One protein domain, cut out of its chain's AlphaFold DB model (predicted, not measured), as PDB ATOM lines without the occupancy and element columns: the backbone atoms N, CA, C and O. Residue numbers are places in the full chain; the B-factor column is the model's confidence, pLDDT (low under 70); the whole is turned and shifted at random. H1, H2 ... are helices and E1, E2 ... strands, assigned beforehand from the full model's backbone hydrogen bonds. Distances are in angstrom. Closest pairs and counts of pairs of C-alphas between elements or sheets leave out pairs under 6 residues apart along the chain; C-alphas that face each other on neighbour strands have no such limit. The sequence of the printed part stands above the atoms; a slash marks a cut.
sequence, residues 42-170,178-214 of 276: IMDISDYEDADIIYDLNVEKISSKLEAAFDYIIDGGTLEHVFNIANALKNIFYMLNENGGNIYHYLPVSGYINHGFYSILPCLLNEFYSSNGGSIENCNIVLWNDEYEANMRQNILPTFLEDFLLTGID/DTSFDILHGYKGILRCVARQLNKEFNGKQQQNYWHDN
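Overview. This is residues 42 to 170 and 178 to 214 of the 276 residues of an uncharacterized protein of Propionispira arboris (UniProt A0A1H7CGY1). A long, twisted sheet of four strands has H2 packed along one face over E4 and E3, while H1 grazes it with residues 92 to 95. H3 and H4 lie off the sheet, beyond the last residues of E3. The printed part has 166 residues, with E1 H1 E2 H2 E3 H3 H4 E4 H5 along the chain; the class is mixed, helices and strands, with under half of the residues in named elements. The sheet, order E1 E2 E4 E3, is mixed; the whole is compact, radius of gyration of the C-alphas 17.8 A, spans 48 by 45 by 34 A.

Arrangement. E2, residues 101 to 110, is parallel to E1, residues 72 to 75, with N 73 and O 102 2.9 A apart. E4, residues 188 to 197, is antiparallel to E2, N 103 to O 195 2.8 A, and to E3, residues 134 to 144, N 140 to O 192 2.9 A. E3 bends by 51 degrees at residue 137. H2, residues 122 to 131, runs along the strands at a height over the sheet of 8.2 A, in two layers, a helix on one face of a sheet; its closest C-alphas to E3 are Tyr 129 and Ser 135, 6.1 A. H1, residues 85 to 95, only grazes the sheet. E1, H1, E2 form a strand-helix-strand unit, two parallel neighbour strands with a helix between, and E2, H2, E3 form a split one, with E4 between E2 and E3 in the sheet; both crossovers are right-handed. H5, residues 207 to 213, only just touches H2, with 3 pairs of C-alphas within 8 A, the closest Ser 131 and Gln 207, 6.1 A. H3, residues 146 to 153, and H4, residues 160 to 165, are apart. Every O i to N i+4 pair is within hydrogen-bond range in H1 to H4; in H5 1 of 3, and 2 of 4 for N i+3.

Along the chain. E3 measures 29.3 A, E4 28.8 A, E2 27.8 A, H1 15.2 A and H2 14.1 A. E1 begins at C-alpha 72 (-26.760, -28.278, 26.368); H5 ends at C-alpha 213 (-1.636, -47.422, 18.934).

Size, cuts and confidence. The farthest C-alphas, Ser 64 and Leu 161, are 51.6 A apart. Residues 171 to 177 are cut out, 21.3 A between C-alphas 170 and 178. The E2 to H2 link is long; residues 42 to 71 hold no named element. pLDDT is under 70 for residues 108 to 115, 138 to 170, 178 to 194 and 204 to 214.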
ATOM      1  N   ILE A  42     -37.939 -30.998  23.997       83.69
ATOM      2  CA  ILE A  42     -37.949 -32.455  24.146       83.69
ATOM      3  C   ILE A  42     -37.931 -33.057  22.742       83.69
ATOM      4  O   ILE A  42     -38.720 -32.654  21.885       83.69
ATOM      5  N   MET A  43     -37.018 -34.001  22.515       88.38
ATOM      6  CA  MET A  43     -36.886 -34.727  21.257       88.38
ATOM      7  C   MET A  43     -37.196 -36.203  21.462       88.38
ATOM      8  O   MET A  43     -36.642 -36.815  22.370       88.38
ATOM      9  N   ASP A  44     -38.012 -36.763  20.577       89.56
ATOM     10  CA  ASP A  44     -38.297 -38.195  20.509       89.56
ATOM     11  C   ASP A  44     -38.683 -38.569  19.060       89.56
ATOM     12  O   ASP A  44     -38.892 -37.695  18.215       89.56
ATOM     13  N   ILE A  45     -38.769 -39.858  18.734       91.00
ATOM     14  CA  ILE A  45     -39.268 -40.335  17.435       91.00
ATOM     15  C   ILE A  45     -40.787 -40.132  17.285       91.00
ATOM     16  O   ILE A  45     -41.311 -40.195  16.171       91.00
ATOM     17  N   SER A  46     -41.496 -39.876  18.388       87.69
ATOM     18  CA  SER A  46     -42.944 -39.639  18.438       87.69
ATOM     19  C   SER A  46     -43.307 -38.461  19.342       87.69
ATOM     20  O   SER A  46     -42.468 -37.960  20.075       87.69
ATOM     21  N   ASP A  47     -44.557 -38.003  19.297       82.44
ATOM     22  CA  ASP A  47     -45.084 -36.920  20.144       82.44
ATOM     23  C   ASP A  47     -45.495 -37.384  21.553       82.44
ATOM     24  O   ASP A  47     -46.099 -36.626  22.316       82.44
ATOM     25  N   TYR A  48     -45.155 -38.623  21.918       76.31
ATOM     26  CA  TYR A  48     -45.364 -39.166  23.254       76.31
ATOM     27  C   TYR A  48     -44.722 -38.259  24.323       76.31
ATOM     28  O   TYR A  48     -43.620 -37.748  24.140       76.31
ATOM     29  N   GLU A  49     -45.436 -38.038  25.433       71.50
ATOM     30  CA  GLU A  49     -45.017 -37.139  26.527       71.50
ATOM     31  C   GLU A  49     -44.683 -35.695  26.083       71.50
ATOM     32  O   GLU A  49     -43.823 -35.027  26.662       71.50
ATOM     33  N   ASP A  50     -45.408 -35.184  25.080       74.44
ATOM     34  CA  ASP A  50     -45.342 -33.794  24.607       74.44
ATOM     35  C   ASP A  50     -43.955 -33.383  24.069       74.44
ATOM     36  O   ASP A  50     -43.494 -32.237  24.243       74.44
ATOM     37  N   ALA A  51     -43.285 -34.324  23.392       79.69
ATOM     38  CA  ALA A  51     -42.089 -34.047  22.609       79.69
ATOM     39  C   ALA A  51     -42.401 -33.036  21.496       79.69
ATOM     40  O   ALA A  51     -43.272 -33.239  20.654       79.69
ATOM     41  N   ASP A  52     -41.684 -31.915  21.491       84.25
ATOM     42  CA  ASP A  52     -41.887 -30.831  20.527       84.25
ATOM     43  C   ASP A  52     -40.925 -30.901  19.332       84.25
ATOM     44  O   ASP A  52     -41.117 -30.201  18.335       84.25
ATOM     45  N   ILE A  53     -39.925 -31.782  19.394       90.25
ATOM     46  CA  ILE A  53     -39.050 -32.113  18.275       90.25
ATOM     47  C   ILE A  53     -39.224 -33.591  17.929       90.25
ATOM     48  O   ILE A  53     -38.665 -34.467  18.577       90.25
ATOM     49  N   ILE A  54     -39.968 -33.864  16.859       94.25
ATOM     50  CA  ILE A  54     -40.166 -35.232  16.373       94.25
ATOM     51  C   ILE A  54     -39.036 -35.581  15.407       94.25
ATOM     52  O   ILE A  54     -38.966 -35.026  14.304       94.25
ATOM     53  N   TYR A  55     -38.117 -36.451  15.826       92.94
ATOM     54  CA  TYR A  55     -36.921 -36.777  15.057       92.94
ATOM     55  C   TYR A  55     -36.403 -38.201  15.310       92.94
ATOM     56  O   TYR A  55     -36.194 -38.612  16.447       92.94
ATOM     57  N   ASP A  56     -36.112 -38.933  14.231       96.25
ATOM     58  CA  ASP A  56     -35.442 -40.237  14.296       96.25
ATOM     59  C   ASP A  56     -33.917 -40.058  14.297       96.25
ATOM     60  O   ASP A  56     -33.329 -39.610  13.312       96.25
ATOM     61  N   LEU A  57     -33.254 -40.438  15.388       96.25
ATOM     62  CA  LEU A  57     -31.797 -40.348  15.514       96.25
ATOM     63  C   LEU A  57     -31.029 -41.401  14.700       96.25
ATOM     64  O   LEU A  57     -29.813 -41.261  14.553       96.25
ATOM     65  N   ASN A  58     -31.693 -42.414  14.132       96.12
ATOM     66  CA  ASN A  58     -31.044 -43.403  13.264       96.12
ATOM     67  C   ASN A  58     -30.612 -42.826  11.909       96.12
ATOM     68  O   ASN A  58     -29.802 -43.450  11.216       96.12
ATOM     69  N   VAL A  59     -31.144 -41.670  11.498       96.06
ATOM     70  CA  VAL A  59     -30.853 -41.079  10.184       96.06
ATOM     71  C   VAL A  59     -29.395 -40.628  10.073       96.06
ATOM     72  O   VAL A  59     -28.775 -40.206  11.043       96.06
ATOM     73  N   GLU A  60     -28.832 -40.678   8.867       94.31
ATOM     74  CA  GLU A  60     -27.405 -40.393   8.631       94.31
ATOM     75  C   GLU A  60     -26.990 -38.940   8.919       94.31
ATOM     76  O   GLU A  60     -25.821 -38.658   9.225       94.31
ATOM     77  N   LYS A  61     -27.941 -38.010   8.782       93.88
ATOM     78  CA  LYS A  61     -27.706 -36.582   8.947       93.88
ATOM     79  C   LYS A  61     -28.865 -35.908   9.673       93.88
ATOM     80  O   LYS A  61     -30.024 -36.071   9.291       93.88
ATOM     81  N   ILE A  62     -28.530 -35.104  10.678       94.62
ATOM     82  CA  ILE A  62     -29.477 -34.226  11.360       94.62
ATOM     83  C   ILE A  62     -30.006 -33.129  10.412       94.62
ATOM     84  O   ILE A  62     -29.324 -32.692   9.483       94.62
ATOM     85  N   SER A  63     -31.239 -32.673  10.634       94.31
ATOM     86  CA  SER A  63     -31.813 -31.524   9.933       94.31
ATOM     87  C   SER A  63     -30.983 -30.264  10.167       94.31
ATOM     88  O   SER A  63     -30.592 -29.977  11.297       94.31
ATOM     89  N   SER A  64     -30.816 -29.442   9.127       93.94
ATOM     90  CA  SER A  64     -30.117 -28.152   9.221       93.94
ATOM     91  C   SER A  64     -30.743 -27.183  10.227       93.94
ATOM     92  O   SER A  64     -30.067 -26.280  10.697       93.94
ATOM     93  N   LYS A  65     -32.022 -27.364  10.584       94.06
ATOM     94  CA  LYS A  65     -32.692 -26.569  11.626       94.06
ATOM     95  C   LYS A  65     -32.227 -26.906  13.044       94.06
ATOM     96  O   LYS A  65     -32.451 -26.115  13.950       94.06
ATOM     97  N   LEU A  66     -31.661 -28.095  13.231       94.62
ATOM     98  CA  LEU A  66     -31.198 -28.606  14.518       94.62
ATOM     99  C   LEU A  66     -29.670 -28.567  14.623       94.62
ATOM    100  O   LEU A  66     -29.139 -28.656  15.726       94.62
ATOM    101  N   GLU A  67     -28.959 -28.424  13.500       93.62
ATOM    102  CA  GLU A  67     -27.514 -28.199  13.502       93.62
ATOM    103  C   GLU A  67     -27.182 -26.944  14.326       93.62
ATOM    104  O   GLU A  67     -27.726 -25.869  14.089       93.62
ATOM    105  N   ALA A  68     -26.266 -27.084  15.287       91.75
ATOM    106  CA  ALA A  68     -25.807 -25.991  16.150       91.75
ATOM    107  C   ALA A  68     -26.877 -25.303  17.015       91.75
ATOM    108  O   ALA A  68     -26.641 -24.194  17.489       91.75
ATOM    109  N   ALA A  69     -28.025 -25.941  17.247       91.56
ATOM    110  CA  ALA A  69     -29.159 -25.298  17.904       91.56
ATOM    111  C   ALA A  69     -29.106 -25.309  19.445       91.56
ATOM    112  O   ALA A  69     -29.860 -24.562  20.068       91.56
ATOM    113  N   PHE A  70     -28.254 -26.134  20.071       90.00
ATOM    114  CA  PHE A  70     -28.323 -26.377  21.519       90.00
ATOM    115  C   PHE A  70     -26.988 -26.179  22.243       90.00
ATOM    116  O   PHE A  70     -25.981 -26.784  21.892       90.00
ATOM    117  N   ASP A  71     -26.989 -25.404  23.328       83.75
ATOM    118  CA  ASP A  71     -25.816 -25.239  24.206       83.75
ATOM    119  C   ASP A  71     -25.642 -26.409  25.193       83.75
ATOM    120  O   ASP A  71     -24.558 -26.638  25.739       83.75
ATOM    121  N   TYR A  72     -26.728 -27.145  25.453       83.06
ATOM    122  CA  TYR A  72     -26.760 -28.278  26.368       83.06
ATOM    123  C   TYR A  72     -27.706 -29.359  25.844       83.06
ATOM    124  O   TYR A  72     -28.851 -29.062  25.508       83.06
ATOM    125  N   ILE A  73     -27.245 -30.608  25.807       85.56
ATOM    126  CA  ILE A  73     -28.058 -31.772  25.433       85.56
ATOM    127  C   ILE A  73     -28.039 -32.770  26.586       85.56
ATOM    128  O   ILE A  73     -26.993 -33.040  27.177       85.56
ATOM    129  N   ILE A  74     -29.206 -33.314  26.917       80.12
ATOM    130  CA  ILE A  74     -29.357 -34.361  27.926       80.12
ATOM    131  C   ILE A  74     -29.872 -35.607  27.228       80.12
ATOM    132  O   ILE A  74     -30.958 -35.601  26.660       80.12
ATOM    133  N   ASP A  75     -29.086 -36.667  27.308       84.38
ATOM    134  CA  ASP A  75     -29.455 -38.010  26.899       84.38
ATOM    135  C   ASP A  75     -29.759 -38.816  28.163       84.38
ATOM    136  O   ASP A  75     -28.862 -39.217  28.909       84.38
ATOM    137  N   GLY A  76     -31.053 -38.956  28.443       74.88
ATOM    138  CA  GLY A  76     -31.576 -39.587  29.653       74.88
ATOM    139  C   GLY A  76     -31.730 -41.102  29.565       74.88
ATOM    140  O   GLY A  76     -32.392 -41.662  30.437       74.88
ATOM    141  N   GLY A  77     -31.181 -41.726  28.523       73.38
ATOM    142  CA  GLY A  77     -31.451 -43.120  28.197       73.38
ATOM    143  C   GLY A  77     -32.041 -43.301  26.801       73.38
ATOM    144  O   GLY A  77     -32.808 -44.222  26.579       73.38
ATOM    145  N   THR A  78     -31.793 -42.396  25.851       85.75
ATOM    146  CA  THR A  78     -32.296 -42.551  24.477       85.75
ATOM    147  C   THR A  78     -31.300 -43.335  23.631       85.75
ATOM    148  O   THR A  78     -31.696 -44.169  22.816       85.75
ATOM    149  N   LEU A  79     -29.999 -43.082  23.805       90.88
ATOM    150  CA  LEU A  79     -28.957 -43.624  22.932       90.88
ATOM    151  C   LEU A  79     -28.899 -45.159  22.928       90.88
ATOM    152  O   LEU A  79     -28.631 -45.751  21.882       90.88
ATOM    153  N   GLU A  80     -29.194 -45.824  24.045       86.62
ATOM    154  CA  GLU A  80     -29.267 -47.287  24.126       86.62
ATOM    155  C   GLU A  80     -30.417 -47.883  23.313       86.62
ATOM    156  O   GLU A  80     -30.350 -49.059  22.959       86.62
ATOM    157  N   HIS A  81     -31.451 -47.103  22.998       89.19
ATOM    158  CA  HIS A  81     -32.596 -47.539  22.200       89.19
ATOM    159  C   HIS A  81     -32.467 -47.174  20.717       89.19
ATOM    160  O   HIS A  81     -33.320 -47.556  19.919       89.19
ATOM    161  N   VAL A  82     -31.401 -46.483  20.302       94.38
ATOM    162  CA  VAL A  82     -31.171 -46.165  18.888       94.38
ATOM    163  C   VAL A  82     -30.251 -47.209  18.269       94.38
ATOM    164  O   VAL A  82     -29.066 -47.270  18.586       94.38
ATOM    165  N   PHE A  83     -30.784 -48.022  17.354       94.31
ATOM    166  CA  PHE A  83     -30.039 -49.118  16.729       94.31
ATOM    167  C   PHE A  83     -28.781 -48.637  15.994       94.31
ATOM    168  O   PHE A  83     -27.714 -49.222  16.135       94.31
ATOM    169  N   ASN A  84     -28.853 -47.554  15.217       95.75
ATOM    170  CA  ASN A  84     -27.659 -46.972  14.610       95.75
ATOM    171  C   ASN A  84     -27.000 -45.961  15.555       95.75
ATOM    172  O   ASN A  84     -27.081 -44.745  15.365       95.75
ATOM    173  N   ILE A  85     -26.316 -46.486  16.569       94.31
ATOM    174  CA  ILE A  85     -25.665 -45.684  17.609       94.31
ATOM    175  C   ILE A  85     -24.620 -44.699  17.058       94.31
ATOM    176  O   ILE A  85     -24.446 -43.606  17.595       94.31
ATOM    177  N   ALA A  86     -23.944 -45.042  15.955       92.50
ATOM    178  CA  ALA A  86     -22.962 -44.162  15.325       92.50
ATOM    179  C   ALA A  86     -23.628 -42.916  14.724       92.50
ATOM    180  O   ALA A  86     -23.145 -41.798  14.926       92.50
ATOM    181  N   ASN A  87     -24.758 -43.097  14.032       95.06
ATOM    182  CA  ASN A  87     -25.562 -41.985  13.528       95.06
ATOM    183  C   ASN A  87     -26.134 -41.151  14.675       95.06
ATOM    184  O   ASN A  87     -26.055 -39.927  14.624       95.06
ATOM    185  N   ALA A  88     -26.627 -41.796  15.733       96.44
ATOM    186  CA  ALA A  88     -27.165 -41.109  16.901       96.44
ATOM    187  C   ALA A  88     -26.121 -40.201  17.568       96.44
ATOM    188  O   ALA A  88     -26.359 -39.005  17.724       96.44
ATOM    189  N   LEU A  89     -24.932 -40.734  17.876       94.69
ATOM    190  CA  LEU A  89     -23.821 -39.965  18.449       94.69
ATOM    191  C   LEU A  89     -23.399 -38.808  17.537       94.69
ATOM    192  O   LEU A  89     -23.198 -37.688  18.004       94.69
ATOM    193  N   LYS A  90     -23.306 -39.051  16.226       93.94
ATOM    194  CA  LYS A  90     -22.984 -38.020  15.230       93.94
ATOM    195  C   LYS A  90     -24.054 -36.923  15.183       93.94
ATOM    196  O   LYS A  90     -23.718 -35.744  15.127       93.94
ATOM    197  N   ASN A  91     -25.331 -37.284  15.234       95.38
ATOM    198  CA  ASN A  91     -26.440 -36.333  15.237       95.38
ATOM    199  C   ASN A  91     -26.455 -35.498  16.525       95.38
ATOM    200  O   ASN A  91     -26.529 -34.275  16.440       95.38
ATOM    201  N   ILE A  92     -26.286 -36.129  17.694       94.62
ATOM    202  CA  ILE A  92     -26.129 -35.446  18.991       94.62
ATOM    203  C   ILE A  92     -24.961 -34.454  18.936       94.62
ATOM    204  O   ILE A  92     -25.111 -33.292  19.313       94.62
ATOM    205  N   PHE A  93     -23.821 -34.880  18.391       92.75
ATOM    206  CA  PHE A  93     -22.650 -34.028  18.200       92.75
ATOM    207  C   PHE A  93     -22.948 -32.800  17.323       92.75
ATOM    208  O   PHE A  93     -22.590 -31.681  17.685       92.75
ATOM    209  N   TYR A  94     -23.626 -32.971  16.185       92.81
ATOM    210  CA  TYR A  94     -23.920 -31.849  15.285       92.81
ATOM    211  C   TYR A  94     -24.978 -30.886  15.819       92.81
ATOM    212  O   TYR A  94     -24.964 -29.708  15.440       92.81
ATOM    213  N   MET A  95     -25.859 -31.358  16.697       94.31
ATOM    214  CA  MET A  95     -26.870 -30.532  17.354       94.31
ATOM    215  C   MET A  95     -26.280 -29.525  18.347       94.31
ATOM    216  O   MET A  95     -26.864 -28.461  18.549       94.31
ATOM    217  N   LEU A  96     -25.106 -29.809  18.920       90.31
ATOM    218  CA  LEU A  96     -24.438 -28.875  19.825       90.31
ATOM    219  C   LEU A  96     -24.027 -27.572  19.137       90.31
ATOM    220  O   LEU A  96     -23.581 -27.594  17.991       90.31
ATOM    221  N   ASN A  97     -24.115 -26.456  19.860       87.19
ATOM    222  CA  ASN A  97     -23.692 -25.127  19.424       87.19
ATOM    223  C   ASN A  97     -22.235 -25.137  18.931       87.19
ATOM    224  O   ASN A  97     -21.358 -25.796  19.489       87.19
ATOM    225  N   GLU A  98     -21.975 -24.396  17.857       82.56
ATOM    226  CA  GLU A  98     -20.646 -24.254  17.254       82.56
ATOM    227  C   GLU A  98     -19.626 -23.550  18.158       82.56
ATOM    228  O   GLU A  98     -18.436 -23.831  18.062       82.56
ATOM    229  N   ASN A  99     -20.085 -22.708  19.088       81.81
ATOM    230  CA  ASN A  99     -19.238 -22.028  20.075       81.81
ATOM    231  C   ASN A  99     -18.938 -22.900  21.309       81.81
ATOM    232  O   ASN A  99     -18.375 -22.426  22.300       81.81
ATOM    233  N   GLY A 100     -19.314 -24.176  21.238       73.56
ATOM    234  CA  GLY A 100     -19.164 -25.161  22.289       73.56
ATOM    235  C   GLY A 100     -20.436 -25.358  23.103       73.56
ATOM    236  O   GLY A 100     -21.309 -24.497  23.188       73.56
ATOM    237  N   GLY A 101     -20.531 -26.531  23.717       80.50
ATOM    238  CA  GLY A 101     -21.688 -26.943  24.501       80.50
ATOM    239  C   GLY A 101     -21.393 -28.212  25.286       80.50
ATOM    240  O   GLY A 101     -20.324 -28.812  25.136       80.50
ATOM    241  N   ASN A 102     -22.323 -28.600  26.151       81.50
ATOM    242  CA  ASN A 102     -22.166 -29.778  26.998       81.50
ATOM    243  C   ASN A 102     -23.214 -30.836  26.668       81.50
ATOM    244  O   ASN A 102     -24.378 -30.521  26.428       81.50
ATOM    245  N   ILE A 103     -22.811 -32.098  26.723       83.81
ATOM    246  CA  ILE A 103     -23.716 -33.239  26.636       83.81
ATOM    247  C   ILE A 103     -23.643 -33.991  27.952       83.81
ATOM    248  O   ILE A 103     -22.556 -34.311  28.432       83.81
ATOM    249  N   TYR A 104     -24.803 -34.278  28.526       78.88
ATOM    250  CA  TYR A 104     -24.935 -35.160  29.671       78.88
ATOM    251  C   TYR A 104     -25.585 -36.470  29.240       78.88
ATOM    252  O   TYR A 104     -26.757 -36.482  28.879       78.88
ATOM    253  N   HIS A 105     -24.834 -37.562  29.324       79.69
ATOM    254  CA  HIS A 105     -25.337 -38.917  29.134       79.69
ATOM    255  C   HIS A 105     -25.645 -39.574  30.476       79.69
ATOM    256  O   HIS A 105     -24.821 -39.546  31.398       79.69
ATOM    257  N   TYR A 106     -26.804 -40.218  30.547       72.69
ATOM    258  CA  TYR A 106     -27.251 -41.084  31.627       72.69
ATOM    259  C   TYR A 106     -27.701 -42.410  31.011       72.69
ATOM    260  O   TYR A 106     -28.832 -42.529  30.562       72.69
ATOM    261  N   LEU A 107     -26.788 -43.381  30.933       76.38
ATOM    262  CA  LEU A 107     -26.946 -44.560  30.073       76.38
ATOM    263  C   LEU A 107     -26.686 -45.865  30.831       76.38
ATOM    264  O   LEU A 107     -25.821 -45.892  31.712       76.38
ATOM    265  N   PRO A 108     -27.371 -46.972  30.504       69.25
ATOM    266  CA  PRO A 108     -27.118 -48.261  31.134       69.25
ATOM    267  C   PRO A 108     -25.720 -48.775  30.762       69.25
ATOM    268  O   PRO A 108     -25.366 -48.829  29.587       69.25
ATOM    269  N   VAL A 109     -24.925 -49.185  31.756       63.81
ATOM    270  CA  VAL A 109     -23.595 -49.797  31.551       63.81
ATOM    271  C   VAL A 109     -23.567 -51.284  31.915       63.81
ATOM    272  O   VAL A 109     -22.796 -52.038  31.328       63.81
ATOM    273  N   SER A 110     -24.402 -51.733  32.859       67.38
ATOM    274  CA  SER A 110     -24.525 -53.153  33.224       67.38
ATOM    275  C   SER A 110     -25.861 -53.467  33.907       67.38
ATOM    276  O   SER A 110     -26.488 -52.584  34.488       67.38
ATOM    277  N   GLY A 111     -26.293 -54.733  33.864       59.81
ATOM    278  CA  GLY A 111     -27.461 -55.222  34.618       59.81
ATOM    279  C   GLY A 111     -28.835 -54.872  34.023       59.81
ATOM    280  O   GLY A 111     -29.856 -55.162  34.637       59.81
ATOM    281  N   TYR A 112     -28.881 -54.278  32.826       64.31
ATOM    282  CA  TYR A 112     -30.109 -53.862  32.130       64.31
ATOM    283  C   TYR A 112     -30.432 -54.769  30.928       64.31
ATOM    284  O   TYR A 112     -30.526 -54.312  29.787       64.31
ATOM    285  N   ILE A 113     -30.571 -56.078  31.163       61.72
ATOM    286  CA  ILE A 113     -30.897 -57.047  30.100       61.72
ATOM    287  C   ILE A 113     -32.274 -56.714  29.508       61.72
ATOM    288  O   ILE A 113     -33.231 -56.500  30.246       61.72
ATOM    289  N   ASN A 114     -32.368 -56.672  28.174       64.81
ATOM    290  CA  ASN A 114     -33.571 -56.307  27.410       64.81
ATOM    291  C   ASN A 114     -34.128 -54.896  27.676       64.81
ATOM    292  O   ASN A 114     -35.243 -54.602  27.251       64.81
ATOM    293  N   HIS A 115     -33.374 -54.016  28.341       67.69
ATOM    294  CA  HIS A 115     -33.782 -52.621  28.501       67.69
ATOM    295  C   HIS A 115     -33.609 -51.854  27.189       67.69
ATOM    296  O   HIS A 115     -34.564 -51.275  26.699       67.69
ATOM    297  N   GLY A 116     -32.427 -51.932  26.576       77.06
ATOM    298  CA  GLY A 116     -32.112 -51.322  25.284       77.06
ATOM    299  C   GLY A 116     -31.202 -52.220  24.447       77.06
ATOM    300  O   GLY A 116     -30.835 -53.321  24.865       77.06
ATOM    301  N   PHE A 117     -30.820 -51.752  23.261       82.88
ATOM    302  CA  PHE A 117     -29.908 -52.465  22.363       82.88
ATOM    303  C   PHE A 117     -28.469 -52.503  22.887       82.88
ATOM    304  O   PHE A 117     -27.726 -53.431  22.563       82.88
ATOM    305  N   TYR A 118     -28.069 -51.511  23.690       84.56
ATOM    306  CA  TYR A 118     -26.678 -51.319  24.090       84.56
ATOM    307  C   TYR A 118     -26.496 -51.167  25.601       84.56
ATOM    308  O   TYR A 118     -27.231 -50.449  26.268       84.56
ATOM    309  N   SER A 119     -25.436 -51.791  26.120       80.88
ATOM    310  CA  SER A 119     -24.789 -51.371  27.367       80.88
ATOM    311  C   SER A 119     -23.618 -50.457  27.011       80.88
ATOM    312  O   SER A 119     -22.664 -50.884  26.357       80.88
ATOM    313  N   ILE A 120     -23.710 -49.187  27.393       79.00
ATOM    314  CA  ILE A 120     -22.794 -48.133  26.968       79.00
ATOM    315  C   ILE A 120     -21.628 -48.031  27.943       79.00
ATOM    316  O   ILE A 120     -21.787 -47.658  29.104       79.00
ATOM    317  N   LEU A 121     -20.431 -48.344  27.452       75.00
ATOM    318  CA  LEU A 121     -19.202 -48.266  28.235       75.00
ATOM    319  C   LEU A 121     -18.592 -46.850  28.190       75.00
ATOM    320  O   LEU A 121     -18.636 -46.201  27.141       75.00
ATOM    321  N   PRO A 122     -17.921 -46.396  29.270       71.00
ATOM    322  CA  PRO A 122     -17.228 -45.103  29.311       71.00
ATOM    323  C   PRO A 122     -16.251 -44.872  28.155       71.00
ATOM    324  O   PRO A 122     -16.117 -43.752  27.667       71.00
ATOM    325  N   CYS A 123     -15.568 -45.932  27.712       72.38
ATOM    326  CA  CYS A 123     -14.574 -45.847  26.650       72.38
ATOM    327  C   CYS A 123     -15.177 -45.397  25.315       72.38
ATOM    328  O   CYS A 123     -14.527 -44.636  24.608       72.38
ATOM    329  N   LEU A 124     -16.420 -45.785  24.995       82.19
ATOM    330  CA  LEU A 124     -17.090 -45.350  23.767       82.19
ATOM    331  C   LEU A 124     -17.229 -43.825  23.740       82.19
ATOM    332  O   LEU A 124     -16.837 -43.189  22.766       82.19
ATOM    333  N   LEU A 125     -17.755 -43.244  24.822       82.88
ATOM    334  CA  LEU A 125     -17.965 -41.799  24.918       82.88
ATOM    335  C   LEU A 125     -16.630 -41.050  24.976       82.88
ATOM    336  O   LEU A 125     -16.465 -40.047  24.285       82.88
ATOM    337  N   ASN A 126     -15.659 -41.557  25.743       78.00
ATOM    338  CA  ASN A 126     -14.334 -40.949  25.835       78.00
ATOM    339  C   ASN A 126     -13.649 -40.859  24.468       78.00
ATOM    340  O   ASN A 126     -13.205 -39.779  24.081       78.00
ATOM    341  N   GLU A 127     -13.595 -41.973  23.735       77.81
ATOM    342  CA  GLU A 127     -12.995 -42.011  22.401       77.81
ATOM    343  C   GLU A 127     -13.750 -41.127  21.421       77.81
ATOM    344  O   GLU A 127     -13.136 -40.370  20.664       77.81
ATOM    345  N   PHE A 128     -15.081 -41.196  21.449       87.19
ATOM    346  CA  PHE A 128     -15.912 -40.422  20.547       87.19
ATOM    347  C   PHE A 128     -15.678 -38.921  20.725       87.19
ATOM    348  O   PHE A 128     -15.334 -38.246  19.756       87.19
ATOM    349  N   TYR A 129     -15.811 -38.387  21.939       86.00
ATOM    350  CA  TYR A 129     -15.683 -36.946  22.161       86.00
ATOM    351  C   TYR A 129     -14.239 -36.460  22.036       86.00
ATOM    352  O   TYR A 129     -14.000 -35.465  21.353       86.00
ATOM    353  N   SER A 130     -13.267 -37.188  22.593       80.75
ATOM    354  CA  SER A 130     -11.852 -36.784  22.531       80.75
ATOM    355  C   SER A 130     -11.326 -36.758  21.096       80.75
ATOM    356  O   SER A 130     -10.608 -35.835  20.715       80.75
ATOM    357  N   SER A 131     -11.738 -37.718  20.262       82.31
ATOM    358  CA  SER A 131     -11.343 -37.741  18.847       82.31
ATOM    359  C   SER A 131     -11.982 -36.617  18.035       82.31
ATOM    360  O   SER A 131     -11.433 -36.211  17.016       82.31
ATOM    361  N   ASN A 132     -13.131 -36.099  18.466       86.06
ATOM    362  CA  ASN A 132     -13.871 -35.067  17.746       86.06
ATOM    363  C   ASN A 132     -13.648 -33.663  18.327       86.06
ATOM    364  O   ASN A 132     -14.480 -32.788  18.125       86.06
ATOM    365  N   GLY A 133     -12.548 -33.423  19.052       84.50
ATOM    366  CA  GLY A 133     -12.197 -32.092  19.576       84.50
ATOM    367  C   GLY A 133     -12.971 -31.674  20.831       84.50
ATOM    368  O   GLY A 133     -13.104 -30.479  21.108       84.50
ATOM    369  N   GLY A 134     -13.522 -32.648  21.552       83.50
ATOM    370  CA  GLY A 134     -14.151 -32.474  22.856       83.50
ATOM    371  C   GLY A 134     -13.285 -33.007  23.997       83.50
ATOM    372  O   GLY A 134     -12.206 -33.560  23.791       83.50
ATOM    373  N   SER A 135     -13.776 -32.842  25.219       76.69
ATOM    374  CA  SER A 135     -13.189 -33.353  26.455       76.69
ATOM    375  C   SER A 135     -14.258 -34.007  27.322       76.69
ATOM    376  O   SER A 135     -15.432 -33.636  27.292       76.69
ATOM    377  N   ILE A 136     -13.851 -34.979  28.132       76.69
ATOM    378  CA  ILE A 136     -14.690 -35.517  29.200       76.69
ATOM    379  C   ILE A 136     -14.437 -34.693  30.461       76.69
ATOM    380  O   ILE A 136     -13.345 -34.730  31.021       76.69
ATOM    381  N   GLU A 137     -15.448 -33.951  30.910       70.31
ATOM    382  CA  GLU A 137     -15.378 -33.144  32.136       70.31
ATOM    383  C   GLU A 137     -15.638 -34.004  33.377       70.31
ATOM    384  O   GLU A 137     -15.050 -33.801  34.438       70.31
ATOM    385  N   ASN A 138     -16.539 -34.980  33.251       62.94
ATOM    386  CA  ASN A 138     -16.842 -35.935  34.307       62.94
ATOM    387  C   ASN A 138     -17.330 -37.251  33.699       62.94
ATOM    388  O   ASN A 138     -18.117 -37.250  32.754       62.94
ATOM    389  N   CYS A 139     -16.888 -38.379  34.244       62.91
ATOM    390  CA  CYS A 139     -17.366 -39.692  33.848       62.91
ATOM    391  C   CYS A 139     -17.316 -40.639  35.040       62.91
ATOM    392  O   CYS A 139     -16.248 -40.908  35.590       62.91
ATOM    393  N   ASN A 140     -18.476 -41.132  35.461       54.22
ATOM    394  CA  ASN A 140     -18.589 -41.995  36.624       54.22
ATOM    395  C   ASN A 140     -19.693 -43.033  36.426       54.22
ATOM    396  O   ASN A 140     -20.712 -42.774  35.788       54.22
ATOM    397  N   ILE A 141     -19.514 -44.205  37.025       57.91
ATOM    398  CA  ILE A 141     -20.536 -45.252  37.061       57.91
ATOM    399  C   ILE A 141     -21.230 -45.184  38.416       57.91
ATOM    400  O   ILE A 141     -20.582 -45.001  39.446       57.91
ATOM    401  N   VAL A 142     -22.552 -45.303  38.418       55.19
ATOM    402  CA  VAL A 142     -23.342 -45.446  39.642       55.19
ATOM    403  C   VAL A 142     -23.994 -46.812  39.635       55.19
ATOM    404  O   VAL A 142     -24.703 -47.146  38.689       55.19
ATOM    405  N   LEU A 143     -23.750 -47.575  40.696       52.53
ATOM    406  CA  LEU A 143     -24.312 -48.902  40.921       52.53
ATOM    407  C   LEU A 143     -25.511 -48.797  41.869       52.53
ATOM    408  O   LEU A 143     -25.502 -47.985  42.792       52.53
ATOM    409  N   TRP A 144     -26.560 -49.566  41.596       51.03
ATOM    410  CA  TRP A 144     -27.834 -49.515  42.315       51.03
ATOM    411  C   TRP A 144     -28.331 -50.942  42.453       51.03
ATOM    412  O   TRP A 144     -28.474 -51.584  41.422       51.03
ATOM    413  N   ASN A 145     -28.611 -51.437  43.660       52.12
ATOM    414  CA  ASN A 145     -29.356 -52.690  43.804       52.12
ATOM    415  C   ASN A 145     -30.867 -52.462  43.945       52.12
ATOM    416  O   ASN A 145     -31.304 -51.344  44.218       52.12
ATOM    417  N   ASP A 146     -31.662 -53.522  43.790       54.81
ATOM    418  CA  ASP A 146     -33.119 -53.463  43.983       54.81
ATOM    419  C   ASP A 146     -33.505 -52.956  45.387       54.81
ATOM    420  O   ASP A 146     -34.487 -52.230  45.544       54.81
ATOM    421  N   GLU A 147     -32.697 -53.258  46.409       50.97
ATOM    422  CA  GLU A 147     -32.879 -52.752  47.776       50.97
ATOM    423  C   GLU A 147     -32.629 -51.234  47.873       50.97
ATOM    424  O   GLU A 147     -33.406 -50.507  48.486       50.97
ATOM    425  N   TYR A 148     -31.605 -50.714  47.196       47.41
ATOM    426  CA  TYR A 148     -31.314 -49.286  47.065       47.41
ATOM    427  C   TYR A 148     -32.387 -48.566  46.251       47.41
ATOM    428  O   TYR A 148     -32.758 -47.443  46.589       47.41
ATOM    429  N   GLU A 149     -32.925 -49.194  45.205       50.28
ATOM    430  CA  GLU A 149     -34.049 -48.658  44.436       50.28
ATOM    431  C   GLU A 149     -35.324 -48.586  45.295       50.28
ATOM    432  O   GLU A 149     -36.015 -47.564  45.299       50.28
ATOM    433  N   ALA A 150     -35.599 -49.622  46.092       52.00
ATOM    434  CA  ALA A 150     -36.698 -49.637  47.056       52.00
ATOM    435  C   ALA A 150     -36.519 -48.567  48.148       52.00
ATOM    436  O   ALA A 150     -37.451 -47.806  48.421       52.00
ATOM    437  N   ASN A 151     -35.314 -48.433  48.706       49.56
ATOM    438  CA  ASN A 151     -34.970 -47.421  49.709       49.56
ATOM    439  C   ASN A 151     -35.042 -45.994  49.142       49.56
ATOM    440  O   ASN A 151     -35.552 -45.092  49.803       49.56
ATOM    441  N   MET A 152     -34.627 -45.784  47.889       47.44
ATOM    442  CA  MET A 152     -34.791 -44.523  47.151       47.44
ATOM    443  C   MET A 152     -36.259 -44.142  46.976       47.44
ATOM    444  O   MET A 152     -36.622 -42.993  47.232       47.44
ATOM    445  N   ARG A 153     -37.116 -45.095  46.581       49.72
ATOM    446  CA  ARG A 153     -38.574 -44.886  46.500       49.72
ATOM    447  C   ARG A 153     -39.177 -44.517  47.863       49.72
ATOM    448  O   ARG A 153     -40.233 -43.896  47.905       49.72
ATOM    449  N   GLN A 154     -38.488 -44.853  48.955       46.16
ATOM    450  CA  GLN A 154     -38.872 -44.561  50.337       46.16
ATOM    451  C   GLN A 154     -38.063 -43.415  50.996       46.16
ATOM    452  O   GLN A 154     -38.276 -43.133  52.172       46.16
ATOM    453  N   ASN A 155     -37.182 -42.709  50.266       47.22
ATOM    454  CA  ASN A 155     -36.299 -41.631  50.764       47.22
ATOM    455  C   ASN A 155     -35.300 -42.020  51.885       47.22
ATOM    456  O   ASN A 155     -34.912 -41.172  52.691       47.22
ATOM    457  N   ILE A 156     -34.827 -43.267  51.924       45.56
ATOM    458  CA  ILE A 156     -33.835 -43.746  52.903       45.56
ATOM    459  C   ILE A 156     -32.437 -43.737  52.253       45.56
ATOM    460  O   ILE A 156     -32.236 -44.340  51.201       45.56
ATOM    461  N   LEU A 157     -31.466 -43.022  52.840       44.22
ATOM    462  CA  LEU A 157     -30.070 -42.986  52.364       44.22
ATOM    463  C   LEU A 157     -29.243 -44.088  53.054       44.22
ATOM    464  O   LEU A 157     -29.307 -44.163  54.283       44.22
ATOM    465  N   PRO A 158     -28.446 -44.889  52.320       42.28
ATOM    466  CA  PRO A 158     -27.585 -45.899  52.930       42.28
ATOM    467  C   PRO A 158     -26.378 -45.278  53.645       42.28
ATOM    468  O   PRO A 158     -25.976 -44.135  53.399       42.28
ATOM    469  N   THR A 159     -25.802 -46.053  54.555       41.34
ATOM    470  CA  THR A 159     -24.589 -45.729  55.308       41.34
ATOM    471  C   THR A 159     -23.319 -46.020  54.499       41.34
ATOM    472  O   THR A 159     -23.303 -46.842  53.588       41.34
ATOM    473  N   PHE A 160     -22.203 -45.383  54.866       36.50
ATOM    474  CA  PHE A 160     -20.893 -45.563  54.215       36.50
ATOM    475  C   PHE A 160     -20.382 -47.021  54.221       36.50
ATOM    476  O   PHE A 160     -19.646 -47.432  53.327       36.50
ATOM    477  N   LEU A 161     -20.762 -47.807  55.235       33.00
ATOM    478  CA  LEU A 161     -20.383 -49.218  55.352       33.00
ATOM    479  C   LEU A 161     -21.168 -50.104  54.378       33.00
ATOM    480  O   LEU A 161     -20.610 -51.067  53.854       33.00
ATOM    481  N   GLU A 162     -22.430 -49.757  54.122       42.31
ATOM    482  CA  GLU A 162     -23.223 -50.393  53.075       42.31
ATOM    483  C   GLU A 162     -22.564 -50.084  51.736       42.31
ATOM    484  O   GLU A 162     -22.078 -51.024  51.123       42.31
ATOM    485  N   ASP A 163     -22.351 -48.809  51.384       38.16
ATOM    486  CA  ASP A 163     -21.652 -48.382  50.153       38.16
ATOM    487  C   ASP A 163     -20.343 -49.156  49.873       38.16
ATOM    488  O   ASP A 163     -20.073 -49.519  48.729       38.16
ATOM    489  N   PHE A 164     -19.536 -49.456  50.898       33.53
ATOM    490  CA  PHE A 164     -18.286 -50.209  50.747       33.53
ATOM    491  C   PHE A 164     -18.506 -51.687  50.367       33.53
ATOM    492  O   PHE A 164     -17.852 -52.196  49.457       33.53
ATOM    493  N   LEU A 165     -19.447 -52.381  51.014       34.03
ATOM    494  CA  LEU A 165     -19.725 -53.804  50.768       34.03
ATOM    495  C   LEU A 165     -20.408 -54.062  49.411       34.03
ATOM    496  O   LEU A 165     -20.233 -55.143  48.846       34.03
ATOM    497  N   LEU A 166     -21.110 -53.070  48.846       38.41
ATOM    498  CA  LEU A 166     -21.763 -53.153  47.524       38.41
ATOM    499  C   LEU A 166     -20.767 -53.140  46.341       38.41
ATOM    500  O   LEU A 166     -21.164 -53.406  45.210       38.41
ATOM    501  N   THR A 167     -19.488 -52.807  46.564       34.78
ATOM    502  CA  THR A 167     -18.507 -52.539  45.485       34.78
ATOM    503  C   THR A 167     -17.478 -53.655  45.248       34.78
ATOM    504  O   THR A 167     -16.640 -53.525  44.358       34.78
ATOM    505  N   GLY A 168     -17.511 -54.749  46.023       27.41
ATOM    506  CA  GLY A 168     -16.339 -55.620  46.193       27.41
ATOM    507  C   GLY A 168     -16.346 -57.044  45.611       27.41
ATOM    508  O   GLY A 168     -15.328 -57.712  45.776       27.41
ATOM    509  N   ILE A 169     -17.417 -57.576  44.996       31.14
ATOM    510  CA  ILE A 169     -17.476 -59.018  44.630       31.14
ATOM    511  C   ILE A 169     -18.141 -59.259  43.251       31.14
ATOM    512  O   ILE A 169     -19.216 -58.733  42.984       31.14
ATOM    513  N   ASP A 170     -17.505 -60.077  42.398       29.17
ATOM    514  CA  ASP A 170     -17.755 -60.274  40.948       29.17
ATOM    515  C   ASP A 170     -18.029 -61.758  40.587       29.17
ATOM    516  O   ASP A 170     -17.177 -62.573  40.934       29.17
ATOM    517  N   ASP A 178     -32.779 -68.463  28.470       33.44
ATOM    518  CA  ASP A 178     -33.778 -68.506  29.529       33.44
ATOM    519  C   ASP A 178     -34.011 -67.073  30.022       33.44
ATOM    520  O   ASP A 178     -33.097 -66.391  30.476       33.44
ATOM    521  N   THR A 179     -35.233 -66.568  29.880       34.91
ATOM    522  CA  THR A 179     -35.612 -65.219  30.336       34.91
ATOM    523  C   THR A 179     -35.757 -65.128  31.857       34.91
ATOM    524  O   THR A 179     -36.073 -64.063  32.379       34.91
ATOM    525  N   SER A 180     -35.511 -66.221  32.580       31.91
ATOM    526  CA  SER A 180     -35.284 -66.237  34.024       31.91
ATOM    527  C   SER A 180     -33.785 -66.310  34.314       31.91
ATOM    528  O   SER A 180     -33.277 -67.350  34.728       31.91
ATOM    529  N   PHE A 181     -33.065 -65.216  34.067       31.61
ATOM    530  CA  PHE A 181     -31.663 -65.102  34.460       31.61
ATOM    531  C   PHE A 181     -31.391 -63.788  35.187       31.61
ATOM    532  O   PHE A 181     -31.149 -62.746  34.579       31.61
ATOM    533  N   ASP A 182     -31.363 -63.906  36.517       34.47
ATOM    534  CA  ASP A 182     -30.701 -63.007  37.462       34.47
ATOM    535  C   ASP A 182     -29.179 -63.100  37.272       34.47
ATOM    536  O   ASP A 182     -28.435 -63.691  38.063       34.47
ATOM    537  N   ILE A 183     -28.691 -62.561  36.159       34.78
ATOM    538  CA  ILE A 183     -27.268 -62.285  35.988       34.78
ATOM    539  C   ILE A 183     -26.974 -61.050  36.840       34.78
ATOM    540  O   ILE A 183     -27.389 -59.953  36.482       34.78
ATOM    541  N   LEU A 184     -26.219 -61.269  37.925       39.16
ATOM    542  CA  LEU A 184     -25.896 -60.336  39.017       39.16
ATOM    543  C   LEU A 184     -27.024 -60.257  40.049       39.16
ATOM    544  O   LEU A 184     -28.118 -59.791  39.759       39.16
ATOM    545  N   HIS A 185     -26.759 -60.675  41.288       39.50
ATOM    546  CA  HIS A 185     -27.689 -60.374  42.373       39.50
ATOM    547  C   HIS A 185     -27.738 -58.857  42.584       39.50
ATOM    548  O   HIS A 185     -26.823 -58.257  43.146       39.50
ATOM    549  N   GLY A 186     -28.830 -58.264  42.114       47.00
ATOM    550  CA  GLY A 186     -29.350 -56.974  42.531       47.00
ATOM    551  C   GLY A 186     -28.836 -55.764  41.764       47.00
ATOM    552  O   GLY A 186     -29.639 -54.864  41.560       47.00
ATOM    553  N   TYR A 187     -27.561 -55.684  41.350       45.00
ATOM    554  CA  TYR A 187     -26.989 -54.395  40.918       45.00
ATOM    555  C   TYR A 187     -27.120 -54.084  39.428       45.00
ATOM    556  O   TYR A 187     -26.609 -54.787  38.559       45.00
ATOM    557  N   LYS A 188     -27.695 -52.916  39.163       57.59
ATOM    558  CA  LYS A 188     -27.762 -52.230  37.882       57.59
ATOM    559  C   LYS A 188     -26.770 -51.069  37.862       57.59
ATOM    560  O   LYS A 188     -26.694 -50.280  38.808       57.59
ATOM    561  N   GLY A 189     -26.003 -50.951  36.785       58.78
ATOM    562  CA  GLY A 189     -25.006 -49.903  36.595       58.78
ATOM    563  C   GLY A 189     -25.467 -48.860  35.589       58.78
ATOM    564  O   GLY A 189     -25.839 -49.203  34.468       58.78
ATOM    565  N   ILE A 190     -25.372 -47.582  35.951       58.31
ATOM    566  CA  ILE A 190     -25.632 -46.455  35.050       58.31
ATOM    567  C   ILE A 190     -24.369 -45.614  34.899       58.31
ATOM    568  O   ILE A 190     -23.808 -45.131  35.886       58.31
ATOM    569  N   LEU A 191     -23.952 -45.409  33.657       59.44
ATOM    570  CA  LEU A 191     -22.929 -44.459  33.263       59.44
ATOM    571  C   LEU A 191     -23.485 -43.038  33.302       59.44
ATOM    572  O   LEU A 191     -24.523 -42.741  32.718       59.44
ATOM    573  N   ARG A 192     -22.745 -42.147  33.953       58.69
ATOM    574  CA  ARG A 192     -22.923 -40.703  33.857       58.69
ATOM    575  C   ARG A 192     -21.705 -40.116  33.199       58.69
ATOM    576  O   ARG A 192     -20.598 -40.314  33.690       58.69
ATOM    577  N   CYS A 193     -21.911 -39.385  32.118       64.06
ATOM    578  CA  CYS A 193     -20.821 -38.761  31.395       64.06
ATOM    579  C   CYS A 193     -21.217 -37.343  31.003       64.06
ATOM    580  O   CYS A 193     -22.252 -37.140  30.376       64.06
ATOM    581  N   VAL A 194     -20.401 -36.369  31.401       68.12
ATOM    582  CA  VAL A 194     -20.467 -34.994  30.915       68.12
ATOM    583  C   VAL A 194     -19.328 -34.821  29.925       68.12
ATOM    584  O   VAL A 194     -18.157 -34.818  30.315       68.12
ATOM    585  N   ALA A 195     -19.680 -34.671  28.657       74.69
ATOM    586  CA  ALA A 195     -18.750 -34.293  27.610       74.69
ATOM    587  C   ALA A 195     -18.908 -32.805  27.305       74.69
ATOM    588  O   ALA A 195     -20.026 -32.291  27.245       74.69
ATOM    589  N   ARG A 196     -17.790 -32.122  27.093       79.50
ATOM    590  CA  ARG A 196     -17.748 -30.749  26.605       79.50
ATOM    591  C   ARG A 196     -17.171 -30.745  25.207       79.50
ATOM    592  O   ARG A 196     -16.105 -31.301  24.969       79.50
ATOM    593  N   GLN A 197     -17.852 -30.076  24.292       80.31
ATOM    594  CA  GLN A 197     -17.397 -29.943  22.920       80.31
ATOM    595  C   GLN A 197     -16.820 -28.549  22.692       80.31
ATOM    596  O   GLN A 197     -17.450 -27.562  23.069       80.31
ATOM    597  N   LEU A 198     -15.627 -28.469  22.093       75.31
ATOM    598  CA  LEU A 198     -14.929 -27.200  21.840       75.31
ATOM    599  C   LEU A 198     -14.736 -26.905  20.341       75.31
ATOM    600  O   LEU A 198     -14.568 -25.747  19.976       75.31
ATOM    601  N   ASN A 199     -14.766 -27.928  19.477       73.81
ATOM    602  CA  ASN A 199     -14.618 -27.823  18.016       73.81
ATOM    603  C   ASN A 199     -15.651 -28.724  17.296       73.81
ATOM    604  O   ASN A 199     -16.060 -29.735  17.850       73.81
ATOM    605  N   LYS A 200     -16.083 -28.400  16.071       70.56
ATOM    606  CA  LYS A 200     -17.036 -29.199  15.270       70.56
ATOM    607  C   LYS A 200     -16.415 -30.113  14.211       70.56
ATOM    608  O   LYS A 200     -17.150 -30.769  13.469       70.56
ATOM    609  N   GLU A 201     -15.093 -30.187  14.115       76.25
ATOM    610  CA  GLU A 201     -14.455 -31.114  13.180       76.25
ATOM    611  C   GLU A 201     -14.667 -32.576  13.596       76.25
ATOM    612  O   GLU A 201     -14.073 -33.078  14.550       76.25
ATOM    613  N   PHE A 202     -15.525 -33.268  12.844       77.12
ATOM    614  CA  PHE A 202     -15.766 -34.692  13.027       77.12
ATOM    615  C   PHE A 202     -14.629 -35.518  12.408       77.12
ATOM    616  O   PHE A 202     -14.475 -35.580  11.187       77.12
ATOM    617  N   ASN A 203     -13.873 -36.216  13.248       71.75
ATOM    618  CA  ASN A 203     -12.724 -37.043  12.896       71.75
ATOM    619  C   ASN A 203     -13.004 -38.534  13.144       71.75
ATOM    620  O   ASN A 203     -12.304 -39.216  13.893       71.75
ATOM    621  N   GLY A 204     -13.995 -39.087  12.439       60.22
ATOM    622  CA  GLY A 204     -14.383 -40.499  12.578       60.22
ATOM    623  C   GLY A 204     -13.285 -41.531  12.252       60.22
ATOM    624  O   GLY A 204     -13.390 -42.679  12.668       60.22
ATOM    625  N   LYS A 205     -12.212 -41.156  11.535       54.53
ATOM    626  CA  LYS A 205     -11.122 -42.076  11.144       54.53
ATOM    627  C   LYS A 205     -10.073 -42.335  12.235       54.53
ATOM    628  O   LYS A 205      -9.395 -43.354  12.155       54.53
ATOM    629  N   GLN A 206      -9.904 -41.450  13.221       53.03
ATOM    630  CA  GLN A 206      -8.859 -41.620  14.250       53.03
ATOM    631  C   GLN A 206      -9.275 -42.561  15.393       53.03
ATOM    632  O   GLN A 206      -8.414 -43.177  16.017       53.03
ATOM    633  N   GLN A 207     -10.582 -42.750  15.605       56.22
ATOM    634  CA  GLN A 207     -11.139 -43.501  16.739       56.22
ATOM    635  C   GLN A 207     -10.697 -44.977  16.790       56.22
ATOM    636  O   GLN A 207     -10.506 -45.535  17.868       56.22
ATOM    637  N   GLN A 208     -10.485 -45.626  15.637       53.00
ATOM    638  CA  GLN A 208     -10.028 -47.023  15.594       53.00
ATOM    639  C   GLN A 208      -8.514 -47.164  15.841       53.00
ATOM    640  O   GLN A 208      -8.068 -48.188  16.362       53.00
ATOM    641  N   ASN A 209      -7.726 -46.137  15.513       51.56
ATOM    642  CA  ASN A 209      -6.272 -46.173  15.659       51.56
ATOM    643  C   ASN A 209      -5.844 -46.031  17.123       51.56
ATOM    644  O   ASN A 209      -4.877 -46.664  17.518       51.56
ATOM    645  N   TYR A 210      -6.598 -45.311  17.964       51.44
ATOM    646  CA  TYR A 210      -6.255 -45.144  19.382       51.44
ATOM    647  C   TYR A 210      -6.086 -46.482  20.123       51.44
ATOM    648  O   TYR A 210      -5.109 -46.673  20.843       51.44
ATOM    649  N   TRP A 211      -6.989 -47.444  19.912       51.59
ATOM    650  CA  TRP A 211      -6.907 -48.774  20.534       51.59
ATOM    651  C   TRP A 211      -5.711 -49.590  20.035       51.59
ATOM    652  O   TRP A 211      -5.077 -50.308  20.811       51.59
ATOM    653  N   HIS A 212      -5.409 -49.470  18.742       52.59
ATOM    654  CA  HIS A 212      -4.266 -50.111  18.103       52.59
ATOM    655  C   HIS A 212      -2.939 -49.519  18.611       52.59
ATOM    656  O   HIS A 212      -2.044 -50.263  19.022       52.59
ATOM    657  N   ASP A 213      -2.851 -48.190  18.652       50.38
ATOM    658  CA  ASP A 213      -1.636 -47.422  18.934       50.38
ATOM    659  C   ASP A 213      -1.300 -47.382  20.432       50.38
ATOM    660  O   ASP A 213      -0.126 -47.389  20.796       50.38
ATOM    661  N   ASN A 214      -2.305 -47.411  21.316       49.19
ATOM    662  CA  ASN A 214      -2.098 -47.439  22.772       49.19
ATOM    663  C   ASN A 214      -1.985 -48.855  23.347       49.19
ATOM    664  O   ASN A 214      -1.863 -49.011  24.563       49.19
TER     665      ASN A 214